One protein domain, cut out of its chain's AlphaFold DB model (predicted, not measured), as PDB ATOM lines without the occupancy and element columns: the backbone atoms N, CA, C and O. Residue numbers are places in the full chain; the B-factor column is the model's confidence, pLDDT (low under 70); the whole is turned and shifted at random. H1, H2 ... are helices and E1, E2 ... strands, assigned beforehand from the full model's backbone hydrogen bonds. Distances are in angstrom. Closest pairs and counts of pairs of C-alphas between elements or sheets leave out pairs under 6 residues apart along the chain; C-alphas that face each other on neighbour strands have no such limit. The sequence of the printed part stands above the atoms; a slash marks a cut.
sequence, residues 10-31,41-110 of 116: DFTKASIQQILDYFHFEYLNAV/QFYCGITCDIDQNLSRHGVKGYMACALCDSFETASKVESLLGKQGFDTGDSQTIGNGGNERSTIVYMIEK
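Overview. This is residues 10 to 31 and 41 to 110 of the 116 residues of an uncharacterized protein of Bacteroides sp. An279 (UniProt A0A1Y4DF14). A small antiparallel sheet of three strands makes the middle of this domain, with the two longer helices, H1 and H3, over one face and the short helix H2 over the other. A long loop, residues 84 to 103, leads from H3 back to the inner strand E3. The printed part has 92 residues with three named helices and three named strands, in the order H1 E1 H2 E2 H3 E3; the sheet's order is E1 E3 E2, and the class is mixed, helices and strands. The whole is compact, with a radius of gyration of the C-alphas of 11.8 A, and spans 32 by 29 by 25 A.

Along the chain. Find C-alpha 42 at (-34.755, 13.864, 34.794), where E1, residues 42 to 47, begins its 16.1 A. E3, residues 104 to 109, runs 16.9 A to C-alpha 109 at (-32.357, 10.094, 34.479). E2 is residues 64 to 67, 10.5 A. H1, residues 16 to 30, runs 21.5 A from C-alpha 16 at (-41.818, 18.607, 52.157); H3, residues 71 to 83, is 18.3 A long and H2, residues 50 to 57, 10.6 A.

Arrangement. Look at E3: it is antiparallel to E1, with N 45 and O 106 at 3.0 A, and to E2, with N 66 and O 105 at 2.9 A, both within hydrogen-bond range. E1, H2 and E2 form a split strand-helix-strand unit, two strands running the same way with E3 between them; its crossover is right-handed. H3 is over E1 and E3, along the strands, at a height over the sheet of 8.9 A; the C-alphas of Ala 74 and Val 105, the closest of H3 and E3, are 5.7 A apart. On the same face H1 is over E3 and E2, height 9.3 A. H1 touches H3 with its residues 16 to 20 alone, the closest C-alphas being those of Ile 16 and Val 77, 6.4 A, at a steep tilt of 50 degrees. H2 is on the opposite face, height 9.8 A, and apart from H1 and H3. In H1, H2 and H3 every O i to N i+4 pair is within hydrogen-bond range.

Size, cuts and confidence. The C-alphas farthest apart are those of Val 31 and Glu 100, 32.1 A. Residues 32 to 40 are not printed, and C-alphas 31 and 41 are 10.1 A apart across this cut. The link from H3 to E3 is long, 20 residues; within it, look at residues 90 to 98, where the model's pLDDT is under 70.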
ATOM      1  N   ASP A  10     -36.645   6.514  54.050       97.44
ATOM      2  CA  ASP A  10     -37.798   6.862  54.890       97.44
ATOM      3  C   ASP A  10     -37.838   8.371  55.186       97.44
ATOM      4  O   ASP A  10     -36.981   8.908  55.891       97.44
ATOM      5  N   PHE A  11     -38.852   9.045  54.643       98.19
ATOM      6  CA  PHE A  11     -39.158  10.459  54.859       98.19
ATOM      7  C   PHE A  11     -40.551  10.653  55.487       98.19
ATOM      8  O   PHE A  11     -41.080  11.763  55.488       98.19
ATOM      9  N   THR A  12     -41.135   9.616  56.099       97.50
ATOM     10  CA  THR A  12     -42.489   9.659  56.697       97.50
ATOM     11  C   THR A  12     -42.641  10.665  57.845       97.50
ATOM     12  O   THR A  12     -43.750  10.967  58.274       97.50
ATOM     13  N   LYS A  13     -41.534  11.203  58.366       97.69
ATOM     14  CA  LYS A  13     -41.516  12.253  59.402       97.69
ATOM     15  C   LYS A  13     -40.848  13.548  58.942       97.69
ATOM     16  O   LYS A  13     -40.626  14.444  59.755       97.69
ATOM     17  N   ALA A  14     -40.468  13.628  57.673       97.25
ATOM     18  CA  ALA A  14     -39.785  14.782  57.122       97.25
ATOM     19  C   ALA A  14     -40.784  15.812  56.588       97.25
ATOM     20  O   ALA A  14     -41.873  15.488  56.123       97.25
ATOM     21  N   SER A  15     -40.382  17.076  56.616       98.06
ATOM     22  CA  SER A  15     -41.090  18.134  55.899       98.06
ATOM     23  C   SER A  15     -40.939  17.971  54.383       98.06
ATOM     24  O   SER A  15     -39.925  17.469  53.896       98.06
ATOM     25  N   ILE A  16     -41.901  18.507  53.625       98.06
ATOM     26  CA  ILE A  16     -41.818  18.607  52.157       98.06
ATOM     27  C   ILE A  16     -40.496  19.248  51.714       98.06
ATOM     28  O   ILE A  16     -39.892  18.791  50.750       98.06
ATOM     29  N   GLN A  17     -40.019  20.275  52.430       98.19
ATOM     30  CA  GLN A  17     -38.762  20.940  52.088       98.19
ATOM     31  C   GLN A  17     -37.563  19.992  52.198       98.19
ATOM     32  O   GLN A  17     -36.768  19.930  51.272       98.19
ATOM     33  N   GLN A  18     -37.470  19.196  53.267       98.38
ATOM     34  CA  GLN A  18     -36.387  18.214  53.420       98.38
ATOM     35  C   GLN A  18     -36.412  17.145  52.323       98.38
ATOM     36  O   GLN A  18     -35.357  16.684  51.894       98.38
ATOM     37  N   ILE A  19     -37.606  16.760  51.862       98.38
ATOM     38  CA  ILE A  19     -37.749  15.844  50.729       98.38
ATOM     39  C   ILE A  19     -37.204  16.524  49.463       98.38
ATOM     40  O   ILE A  19     -36.332  15.968  48.805       98.38
ATOM     41  N   LEU A  20     -37.635  17.750  49.152       98.19
ATOM     42  CA  LEU A  20     -37.144  18.506  47.988       98.19
ATOM     43  C   LEU A  20     -35.627  18.746  48.019       98.19
ATOM     44  O   LEU A  20     -34.977  18.662  46.978       98.19
ATOM     45  N   ASP A  21     -35.064  19.026  49.193       98.00
ATOM     46  CA  ASP A  21     -33.623  19.215  49.379       98.00
ATOM     47  C   ASP A  21     -32.856  17.926  49.061       98.00
ATOM     48  O   ASP A  21     -31.812  17.975  48.414       98.00
ATOM     49  N   TYR A  22     -33.398  16.766  49.445       97.31
ATOM     50  CA  TYR A  22     -32.836  15.464  49.091       97.31
ATOM     51  C   TYR A  22     -32.838  15.224  47.575       97.31
ATOM     52  O   TYR A  22     -31.800  14.867  47.021       97.31
ATOM     53  N   PHE A  23     -33.951  15.481  46.883       97.12
ATOM     54  CA  PHE A  23     -34.008  15.339  45.421       97.12
ATOM     55  C   PHE A  23     -33.033  16.283  44.709       97.12
ATOM     56  O   PHE A  23     -32.349  15.871  43.773       97.12
ATOM     57  N   HIS A  24     -32.920  17.532  45.164       95.19
ATOM     58  CA  HIS A  24     -31.931  18.462  44.622       95.19
ATOM     59  C   HIS A  24     -30.497  18.014  44.881       95.19
ATOM     60  O   HIS A  24     -29.656  18.164  43.999       95.19
ATOM     61  N   PHE A  25     -30.210  17.480  46.068       94.44
ATOM     62  CA  PHE A  25     -28.889  16.963  46.394       94.44
ATOM     63  C   PHE A  25     -28.489  15.821  45.451       94.44
ATOM     64  O   PHE A  25     -27.402  15.865  44.881       94.44
ATOM     65  N   GLU A  26     -29.375  14.847  45.228       93.62
ATOM     66  CA  GLU A  26     -29.095  13.732  44.312       93.62
ATOM     67  C   GLU A  26     -28.972  14.207  42.852       93.62
ATOM     68  O   GLU A  26     -28.045  13.798  42.156       93.62
ATOM     69  N   TYR A  27     -29.809  15.154  42.408       92.75
ATOM     70  CA  TYR A  27     -29.666  15.793  41.092       92.75
ATOM     71  C   TYR A  27     -28.298  16.471  40.921       92.75
ATOM     72  O   TYR A  27     -27.612  16.233  39.931       92.75
ATOM     73  N   LEU A  28     -27.872  17.290  41.890       91.56
ATOM     74  CA  LEU A  28     -26.593  18.007  41.831       91.56
ATOM     75  C   LEU A  28     -25.381  17.067  41.850       91.56
ATOM     76  O   LEU A  28     -24.350  17.413  41.281       91.56
ATOM     77  N   ASN A  29     -25.499  15.894  42.476       89.38
ATOM     78  CA  ASN A  29     -24.456  14.867  42.438       89.38
ATOM     79  C   ASN A  29     -24.400  14.118  41.100       89.38
ATOM     80  O   ASN A  29     -23.359  13.550  40.775       89.38
ATOM     81  N   ALA A  30     -25.506  14.080  40.354       84.38
ATOM     82  CA  ALA A  30     -25.597  13.371  39.084       84.38
ATOM     83  C   ALA A  30     -25.175  14.220  37.879       84.38
ATOM     84  O   ALA A  30     -24.644  13.686  36.907       84.38
ATOM     85  N   VAL A  31     -25.407  15.533  37.923       86.25
ATOM     86  CA  VAL A  31     -25.156  16.404  36.771       86.25
ATOM     87  C   VAL A  31     -23.725  16.926  36.695       86.25
ATOM     88  O   VAL A  31     -23.118  17.307  37.695       86.25
ATOM     89  N   GLN A  41     -34.171  16.323  31.469       91.06
ATOM     90  CA  GLN A  41     -33.579  14.991  31.308       91.06
ATOM     91  C   GLN A  41     -33.870  14.074  32.501       91.06
ATOM     92  O   GLN A  41     -33.605  12.881  32.423       91.06
ATOM     93  N   PHE A  42     -34.447  14.603  33.580       93.00
ATOM     94  CA  PHE A  42     -34.755  13.864  34.794       93.00
ATOM     95  C   PHE A  42     -36.269  13.804  34.973       93.00
ATOM     96  O   PHE A  42     -36.936  14.833  35.090       93.00
ATOM     97  N   TYR A  43     -36.806  12.588  34.972       93.56
ATOM     98  CA  TYR A  43     -38.219  12.325  35.200       93.56
ATOM     99  C   TYR A  43     -38.466  12.060  36.682       93.56
ATOM    100  O   TYR A  43     -37.785  11.240  37.301       93.56
ATOM    101  N   CYS A  44     -39.445  12.757  37.241       94.31
ATOM    102  CA  CYS A  44     -39.941  12.577  38.592       94.31
ATOM    103  C   CYS A  44     -41.361  12.024  38.536       94.31
ATOM    104  O   CYS A  44     -42.179  12.487  37.745       94.31
ATOM    105  N   GLY A  45     -41.655  11.061  39.401       93.00
ATOM    106  CA  GLY A  45     -42.974  10.451  39.464       93.00
ATOM    107  C   GLY A  45     -43.314   9.945  40.859       93.00
ATOM    108  O   GLY A  45     -42.452   9.902  41.743       93.00
ATOM    109  N   ILE A  46     -44.557   9.497  41.041       93.81
ATOM    110  CA  ILE A  46     -44.993   8.771  42.242       93.81
ATOM    111  C   ILE A  46     -45.371   7.311  41.962       93.81
ATOM    112  O   ILE A  46     -45.889   6.979  40.896       93.81
ATOM    113  N   THR A  47     -45.127   6.418  42.925       92.69
ATOM    114  CA  THR A  47     -45.486   4.991  42.842       92.69
ATOM    115  C   THR A  47     -45.860   4.400  44.207       92.69
ATOM    116  O   THR A  47     -45.564   4.970  45.258       92.69
ATOM    117  N   CYS A  48     -46.530   3.247  44.191       90.38
ATOM    118  CA  CYS A  48     -46.706   2.345  45.336       90.38
ATOM    119  C   CYS A  48     -46.045   0.972  45.117       90.38
ATOM    120  O   CYS A  48     -46.084   0.129  46.008       90.38
ATOM    121  N   ASP A  49     -45.492   0.738  43.926       89.25
ATOM    122  CA  ASP A  49     -44.877  -0.517  43.500       89.25
ATOM    123  C   ASP A  49     -43.564  -0.188  42.779       89.25
ATOM    124  O   ASP A  49     -43.558   0.401  41.695       89.25
ATOM    125  N   ILE A  50     -42.443  -0.488  43.431       89.25
ATOM    126  CA  ILE A  50     -41.111  -0.176  42.910       89.25
ATOM    127  C   ILE A  50     -40.768  -1.095  41.742       89.25
ATOM    128  O   ILE A  50     -40.351  -0.609  40.692       89.25
ATOM    129  N   ASP A  51     -40.978  -2.399  41.901       88.12
ATOM    130  CA  ASP A  51     -40.559  -3.404  40.925       88.12
ATOM    131  C   ASP A  51     -41.294  -3.213  39.598       88.12
ATOM    132  O   ASP A  51     -40.674  -3.153  38.528       88.12
ATOM    133  N   GLN A  52     -42.617  -3.032  39.659       87.44
ATOM    134  CA  GLN A  52     -43.412  -2.746  38.470       87.44
ATOM    135  C   GLN A  52     -42.985  -1.424  37.823       87.44
ATOM    136  O   GLN A  52     -42.882  -1.344  36.597       87.44
ATOM    137  N   ASN A  53     -42.709  -0.391  38.625       87.69
ATOM    138  CA  ASN A  53     -42.335   0.925  38.118       87.69
ATOM    139  C   ASN A  53     -40.955   0.918  37.433       87.69
ATOM    140  O   ASN A  53     -40.818   1.438  36.326       87.69
ATOM    141  N   LEU A  54     -39.950   0.272  38.035       88.69
ATOM    142  CA  LEU A  54     -38.627   0.086  37.428       88.69
ATOM    143  C   LEU A  54     -38.729  -0.688  36.107       88.69
ATOM    144  O   LEU A  54     -38.172  -0.262  35.093       88.69
ATOM    145  N   SER A  55     -39.513  -1.775  36.087       88.00
ATOM    146  CA  SER A  55     -39.751  -2.553  34.868       88.00
ATOM    147  C   SER A  55     -40.460  -1.743  33.780       88.00
ATOM    148  O   SER A  55     -40.136  -1.907  32.603       88.00
ATOM    149  N   ARG A  56     -41.425  -0.889  34.141       85.25
ATOM    150  CA  ARG A  56     -42.166  -0.035  33.200       85.25
ATOM    151  C   ARG A  56     -41.247   0.969  32.509       85.25
ATOM    152  O   ARG A  56     -41.315   1.109  31.289       85.25
ATOM    153  N   HIS A  57     -40.385   1.623  33.284       85.44
ATOM    154  CA  HIS A  57     -39.440   2.621  32.786       85.44
ATOM    155  C   HIS A  57     -38.177   2.006  32.159       85.44
ATOM    156  O   HIS A  57     -37.399   2.731  31.544       85.44
ATOM    157  N   GLY A  58     -37.968   0.689  32.286       86.38
ATOM    158  CA  GLY A  58     -36.799  -0.000  31.734       86.38
ATOM    159  C   GLY A  58     -35.490   0.349  32.447       86.38
ATOM    160  O   GLY A  58     -34.420   0.265  31.847       86.38
ATOM    161  N   VAL A  59     -35.561   0.752  33.718       86.25
ATOM    162  CA  VAL A  59     -34.408   1.188  34.520       86.25
ATOM    163  C   VAL A  59     -34.090   0.178  35.622       86.25
ATOM    164  O   VAL A  59     -34.954  -0.567  36.076       86.25
ATOM    165  N   LYS A  60     -32.832   0.149  36.073       86.06
ATOM    166  CA  LYS A  60     -32.369  -0.773  37.131       86.06
ATOM    167  C   LYS A  60     -32.539  -0.227  38.549       86.06
ATOM    168  O   LYS A  60     -32.392  -0.975  39.507       86.06
ATOM    169  N   GLY A  61     -32.806   1.067  38.678       88.06
ATOM    170  CA  GLY A  61     -32.971   1.746  39.953       88.06
ATOM    171  C   GLY A  61     -33.261   3.225  39.749       88.06
ATOM    172  O   GLY A  61     -33.268   3.725  38.623       88.06
ATOM    173  N   TYR A  62     -33.496   3.906  40.859       91.81
ATOM    174  CA  TYR A  62     -33.738   5.336  40.917       91.81
ATOM    175  C   TYR A  62     -32.459   6.107  41.232       91.81
ATOM    176  O   TYR A  62     -31.545   5.590  41.875       91.81
ATOM    177  N   MET A  63     -32.438   7.367  40.817       92.25
ATOM    178  CA  MET A  63     -31.447   8.353  41.237       92.25
ATOM    179  C   MET A  63     -31.776   8.906  42.625       92.25
ATOM    180  O   MET A  63     -30.901   9.045  43.469       92.25
ATOM    181  N   ALA A  64     -33.061   9.158  42.878       94.69
ATOM    182  CA  ALA A  64     -33.585   9.488  44.194       94.69
ATOM    183  C   ALA A  64     -34.903   8.746  44.411       94.69
ATOM    184  O   ALA A  64     -35.698   8.594  43.486       94.69
ATOM    185  N   CYS A  65     -35.131   8.276  45.633       95.62
ATOM    186  CA  CYS A  65     -36.354   7.579  46.017       95.62
ATOM    187  C   CYS A  65     -36.676   7.870  47.485       95.62
ATOM    188  O   CYS A  65     -35.806   7.694  48.348       95.62
ATOM    189  N   ALA A  66     -37.889   8.348  47.762       97.56
ATOM    190  CA  ALA A  66     -38.329   8.777  49.086       97.56
ATOM    191  C   ALA A  66     -39.728   8.237  49.402       97.56
ATOM    192  O   ALA A  66     -40.659   8.443  48.627       97.56
ATOM    193  N   LEU A  67     -39.873   7.585  50.556       97.56
ATOM    194  CA  LEU A  67     -41.156   7.169  51.118       97.56
ATOM    195  C   LEU A  67     -41.745   8.320  51.939       97.56
ATOM    196  O   LEU A  67     -41.169   8.725  52.949       97.56
ATOM    197  N   CYS A  68     -42.892   8.832  51.514       97.38
ATOM    198  CA  CYS A  68     -43.664   9.859  52.202       97.38
ATOM    199  C   CYS A  68     -44.702   9.243  53.149       97.38
ATOM    200  O   CYS A  68     -45.052   8.068  53.055       97.38
ATOM    201  N   ASP A  69     -45.221  10.061  54.061       96.44
ATOM    202  CA  ASP A  69     -46.279   9.678  55.001       96.44
ATOM    203  C   ASP A  69     -47.635   9.427  54.322       96.44
ATOM    204  O   ASP A  69     -48.451   8.653  54.821       96.44
ATOM    205  N   SER A  70     -47.882  10.089  53.193       95.44
ATOM    206  CA  SER A  70     -49.159  10.060  52.497       95.44
ATOM    207  C   SER A  70     -49.014  10.304  50.995       95.44
ATOM    208  O   SER A  70     -48.020  10.856  50.514       95.44
ATOM    209  N   PHE A  71     -50.058   9.918  50.258       93.50
ATOM    210  CA  PHE A  71     -50.219  10.262  48.847       93.50
ATOM    211  C   PHE A  71     -50.230  11.781  48.636       93.50
ATOM    212  O   PHE A  71     -49.582  12.271  47.718       93.50
ATOM    213  N   GLU A  72     -50.900  12.539  49.511       94.38
ATOM    214  CA  GLU A  72     -50.970  14.000  49.397       94.38
ATOM    215  C   GLU A  72     -49.574  14.634  49.462       94.38
ATOM    216  O   GLU A  72     -49.232  15.464  48.616       94.38
ATOM    217  N   THR A  73     -48.738  14.195  50.407       96.00
ATOM    218  CA  THR A  73     -47.343  14.637  50.500       96.00
ATOM    219  C   THR A  73     -46.558  14.255  49.247       96.00
ATOM    220  O   THR A  73     -45.891  15.116  48.672       96.00
ATOM    221  N   ALA A  74     -46.667  13.006  48.778       95.81
ATOM    222  CA  ALA A  74     -45.956  12.538  47.587       95.81
ATOM    223  C   ALA A  74     -46.349  13.333  46.326       95.81
ATOM    224  O   ALA A  74     -45.482  13.877  45.638       95.81
ATOM    225  N   SER A  75     -47.650  13.499  46.064       93.25
ATOM    226  CA  SER A  75     -48.163  14.308  44.950       93.25
ATOM    227  C   SER A  75     -47.754  15.775  45.065       93.25
ATOM    228  O   SER A  75     -47.469  16.436  44.062       93.25
ATOM    229  N   LYS A  76     -47.702  16.319  46.288       95.50
ATOM    230  CA  LYS A  76     -47.266  17.699  46.499       95.50
ATOM    231  C   LYS A  76     -45.788  17.881  46.171       95.50
ATOM    232  O   LYS A  76     -45.442  18.890  45.555       95.50
ATOM    233  N   VAL A  77     -44.940  16.932  46.561       97.00
ATOM    234  CA  VAL A  77     -43.509  16.931  46.232       97.00
ATOM    235  C   VAL A  77     -43.310  16.829  44.718       97.00
ATOM    236  O   VAL A  77     -42.629  17.686  44.160       97.00
ATOM    237  N   GLU A  78     -43.950  15.871  44.041       95.94
ATOM    238  CA  GLU A  78     -43.881  15.710  42.576       95.94
ATOM    239  C   GLU A  78     -44.286  17.003  41.848       95.94
ATOM    240  O   GLU A  78     -43.541  17.520  41.015       95.94
ATOM    241  N   SER A  79     -45.412  17.612  42.240       94.31
ATOM    242  CA  SER A  79     -45.864  18.888  41.673       94.31
ATOM    243  C   SER A  79     -44.845  20.021  41.862       94.31
ATOM    244  O   SER A  79     -44.666  20.860  40.975       94.31
ATOM    245  N   LEU A  80     -44.181  20.082  43.018       96.75
ATOM    246  CA  LEU A  80     -43.160  21.094  43.297       96.75
ATOM    247  C   LEU A  80     -41.875  20.846  42.498       96.75
ATOM    248  O   LEU A  80     -41.299  21.817  42.009       96.75
ATOM    249  N   LEU A  81     -41.474  19.589  42.293       96.06
ATOM    250  CA  LEU A  81     -40.368  19.227  41.401       96.06
ATOM    251  C   LEU A  81     -40.672  19.649  39.952       96.06
ATOM    252  O   LEU A  81     -39.844  20.307  39.320       96.06
ATOM    253  N   GLY A  82     -41.890  19.406  39.459       94.44
ATOM    254  CA  GLY A  82     -42.319  19.888  38.138       94.44
ATOM    255  C   GLY A  82     -42.201  21.413  37.997       94.44
ATOM    256  O   GLY A  82     -41.651  21.925  37.022       94.44
ATOM    257  N   LYS A  83     -42.608  22.173  39.026       94.56
ATOM    258  CA  LYS A  83     -42.435  23.643  39.064       94.56
ATOM    259  C   LYS A  83     -40.972  24.094  39.107       94.56
ATOM    260  O   LYS A  83     -40.686  25.231  38.744       94.56
ATOM    261  N   GLN A  84     -40.058  23.237  39.558       94.31
ATOM    262  CA  GLN A  84     -38.614  23.494  39.583       94.31
ATOM    263  C   GLN A  84     -37.912  23.137  38.262       94.31
ATOM    264  O   GLN A  84     -36.703  23.371  38.149       94.31
ATOM    265  N   GLY A  85     -38.659  22.622  37.275       94.19
ATOM    266  CA  GLY A  85     -38.202  22.349  35.910       94.19
ATOM    267  C   GLY A  85     -37.920  20.878  35.598       94.19
ATOM    268  O   GLY A  85     -37.437  20.596  34.504       94.19
ATOM    269  N   PHE A  86     -38.185  19.963  36.534       94.75
ATOM    270  CA  PHE A  86     -38.095  18.523  36.287       94.75
ATOM    271  C   PHE A  86     -39.248  18.045  35.404       94.75
ATOM    272  O   PHE A  86     -40.342  18.614  35.445       94.75
ATOM    273  N   ASP A  87     -39.019  16.985  34.629       93.50
ATOM    274  CA  ASP A  87     -40.117  16.343  33.916       93.50
ATOM    275  C   ASP A  87     -40.983  15.559  34.909       93.50
ATOM    276  O   ASP A  87     -40.461  14.853  35.766       93.50
ATOM    277  N   THR A  88     -42.301  15.674  34.790       91.31
ATOM    278  CA  THR A  88     -43.282  14.911  35.588       91.31
ATOM    279  C   THR A  88     -44.296  14.174  34.704       91.31
ATOM    280  O   THR A  88     -45.303  13.649  35.177       91.31
ATOM    281  N   GLY A  89     -44.021  14.101  33.397       85.00
ATOM    282  CA  GLY A  89     -44.925  13.569  32.389       85.00
ATOM    283  C   GLY A  89     -46.068  14.528  32.054       85.00
ATOM    284  O   GLY A  89     -46.035  15.721  32.366       85.00
ATOM    285  N   ASP A  90     -47.091  14.005  31.380       69.69
ATOM    286  CA  ASP A  90     -48.184  14.828  30.870       69.69
ATOM    287  C   ASP A  90     -49.106  15.318  32.001       69.69
ATOM    288  O   ASP A  90     -49.793  14.545  32.671       69.69
ATOM    289  N   SER A  91     -49.146  16.638  32.192       54.50
ATOM    290  CA  SER A  91     -49.877  17.332  33.270       54.50
ATOM    291  C   SER A  91     -51.409  17.169  33.258       54.50
ATOM    292  O   SER A  91     -52.085  17.654  34.165       54.50
ATOM    293  N   GLN A  92     -51.972  16.512  32.237       48.84
ATOM    294  CA  GLN A  92     -53.419  16.304  32.087       48.84
ATOM    295  C   GLN A  92     -53.941  15.071  32.836       48.84
ATOM    296  O   GLN A  92     -55.142  14.969  33.086       48.84
ATOM    297  N   THR A  93     -53.055  14.165  33.242       49.38
ATOM    298  CA  THR A  93     -53.389  12.980  34.034       49.38
ATOM    299  C   THR A  93     -52.741  13.096  35.404       49.38
ATOM    300  O   THR A  93     -51.543  12.881  35.559       49.38
ATOM    301  N   ILE A  94     -53.535  13.436  36.427       42.62
ATOM    302  CA  ILE A  94     -53.113  13.251  37.822       42.62
ATOM    303  C   ILE A  94     -52.785  11.763  37.988       42.62
ATOM    304  O   ILE A  94     -53.669  10.921  37.852       42.62
ATOM    305  N   GLY A  95     -51.513  11.457  38.245       47.09
ATOM    306  CA  GLY A  95     -51.020  10.094  38.393       47.09
ATOM    307  C   GLY A  95     -50.811   9.382  37.056       47.09
ATOM    308  O   GLY A  95     -51.671   8.638  36.593       47.09
ATOM    309  N   ASN A  96     -49.597   9.478  36.509       52.44
ATOM    310  CA  ASN A  96     -49.063   8.551  35.502       52.44
ATOM    311  C   ASN A  96     -48.847   7.147  36.126       52.44
ATOM    312  O   ASN A  96     -47.731   6.634  36.205       52.44
ATOM    313  N   GLY A  97     -49.912   6.531  36.655       52.47
ATOM    314  CA  GLY A  97     -49.885   5.315  37.485       52.47
ATOM    315  C   GLY A  97     -49.972   5.561  39.000       52.47
ATOM    316  O   GLY A  97     -49.989   4.606  39.773       52.47
ATOM    317  N   GLY A  98     -50.052   6.824  39.430       59.03
ATOM    318  CA  GLY A  98     -50.261   7.197  40.828       59.03
ATOM    319  C   GLY A  98     -51.694   6.914  41.277       59.03
ATOM    320  O   GLY A  98     -52.633   7.450  40.699       59.03
ATOM    321  N   ASN A  99     -51.875   6.087  42.304       73.00
ATOM    322  CA  ASN A  99     -53.164   5.907  42.979       73.00
ATOM    323  C   ASN A  99     -53.041   6.353  44.443       73.00
ATOM    324  O   ASN A  99     -51.958   6.723  44.881       73.00
ATOM    325  N   GLU A 100     -54.119   6.295  45.227       79.25
ATOM    326  CA  GLU A 100     -54.126   6.738  46.635       79.25
ATOM    327  C   GLU A 100     -53.098   6.022  47.538       79.25
ATOM    328  O   GLU A 100     -52.825   6.470  48.649       79.25
ATOM    329  N   ARG A 101     -52.509   4.909  47.083       84.50
ATOM    330  CA  ARG A 101     -51.436   4.186  47.783       84.50
ATOM    331  C   ARG A 101     -50.037   4.657  47.388       84.50
ATOM    332  O   ARG A 101     -49.066   4.211  47.998       84.50
ATOM    333  N   SER A 102     -49.910   5.508  46.370       87.06
ATOM    334  CA  SER A 102     -48.631   5.988  45.848       87.06
ATOM    335  C   SER A 102     -48.002   6.992  46.801       87.06
ATOM    336  O   SER A 102     -48.207   8.197  46.701       87.06
ATOM    337  N   THR A 103     -47.242   6.461  47.750       95.12
ATOM    338  CA  THR A 103     -46.557   7.215  48.805       95.12
ATOM    339  C   THR A 103     -45.067   7.383  48.529       95.12
ATOM    340  O   THR A 103     -44.378   8.023  49.314       95.12
ATOM    341  N   ILE A 104     -44.549   6.837  47.428       95.62
ATOM    342  CA  ILE A 104     -43.134   6.929  47.073       95.62
ATOM    343  C   ILE A 104     -42.965   7.938  45.948       95.62
ATOM    344  O   ILE A 104     -43.580   7.780  44.898       95.62
ATOM    345  N   VAL A 105     -42.096   8.927  46.144       96.31
ATOM    346  CA  VAL A 105     -41.618   9.821  45.082       96.31
ATOM    347  C   VAL A 105     -40.284   9.287  44.575       96.31
ATOM    348  O   VAL A 105     -39.431   8.899  45.379       96.31
ATOM    349  N   TYR A 106     -40.076   9.284  43.264       95.25
ATOM    350  CA  TYR A 106     -38.822   8.855  42.648       95.25
ATOM    351  C   TYR A 106     -38.340   9.832  41.579       95.25
ATOM    352  O   TYR A 106     -39.122  10.597  41.021       95.25
ATOM    353  N   MET A 107     -37.040   9.774  41.293       95.00
ATOM    354  CA  MET A 107     -36.370  10.484  40.207       95.00
ATOM    355  C   MET A 107     -35.501   9.506  39.422       95.00
ATOM    356  O   MET A 107     -34.796   8.680  40.009       95.00
ATOM    357  N   ILE A 108     -35.533   9.624  38.101       92.56
ATOM    358  CA  ILE A 108     -34.715   8.859  37.160       92.56
ATOM    359  C   ILE A 108     -34.141   9.783  36.102       92.56
ATOM    360  O   ILE A 108     -34.809  10.704  35.639       92.56
ATOM    361  N   GLU A 109     -32.914   9.507  35.689       90.69
ATOM    362  CA  GLU A 109     -32.357  10.094  34.479       90.69
ATOM    363  C   GLU A 109     -32.899   9.339  33.261       90.69
ATOM    364  O   GLU A 109     -32.909   8.104  33.221       90.69
ATOM    365  N   LYS A 110     -33.390  10.080  32.271       88.56
ATOM    366  CA  LYS A 110     -33.920   9.508  31.039       88.56
ATOM    367  C   LYS A 110     -32.771   8.960  30.206       88.56
ATOM    368  O   LYS A 110     -31.903   9.700  29.752       88.56
TER     369      LYS A 110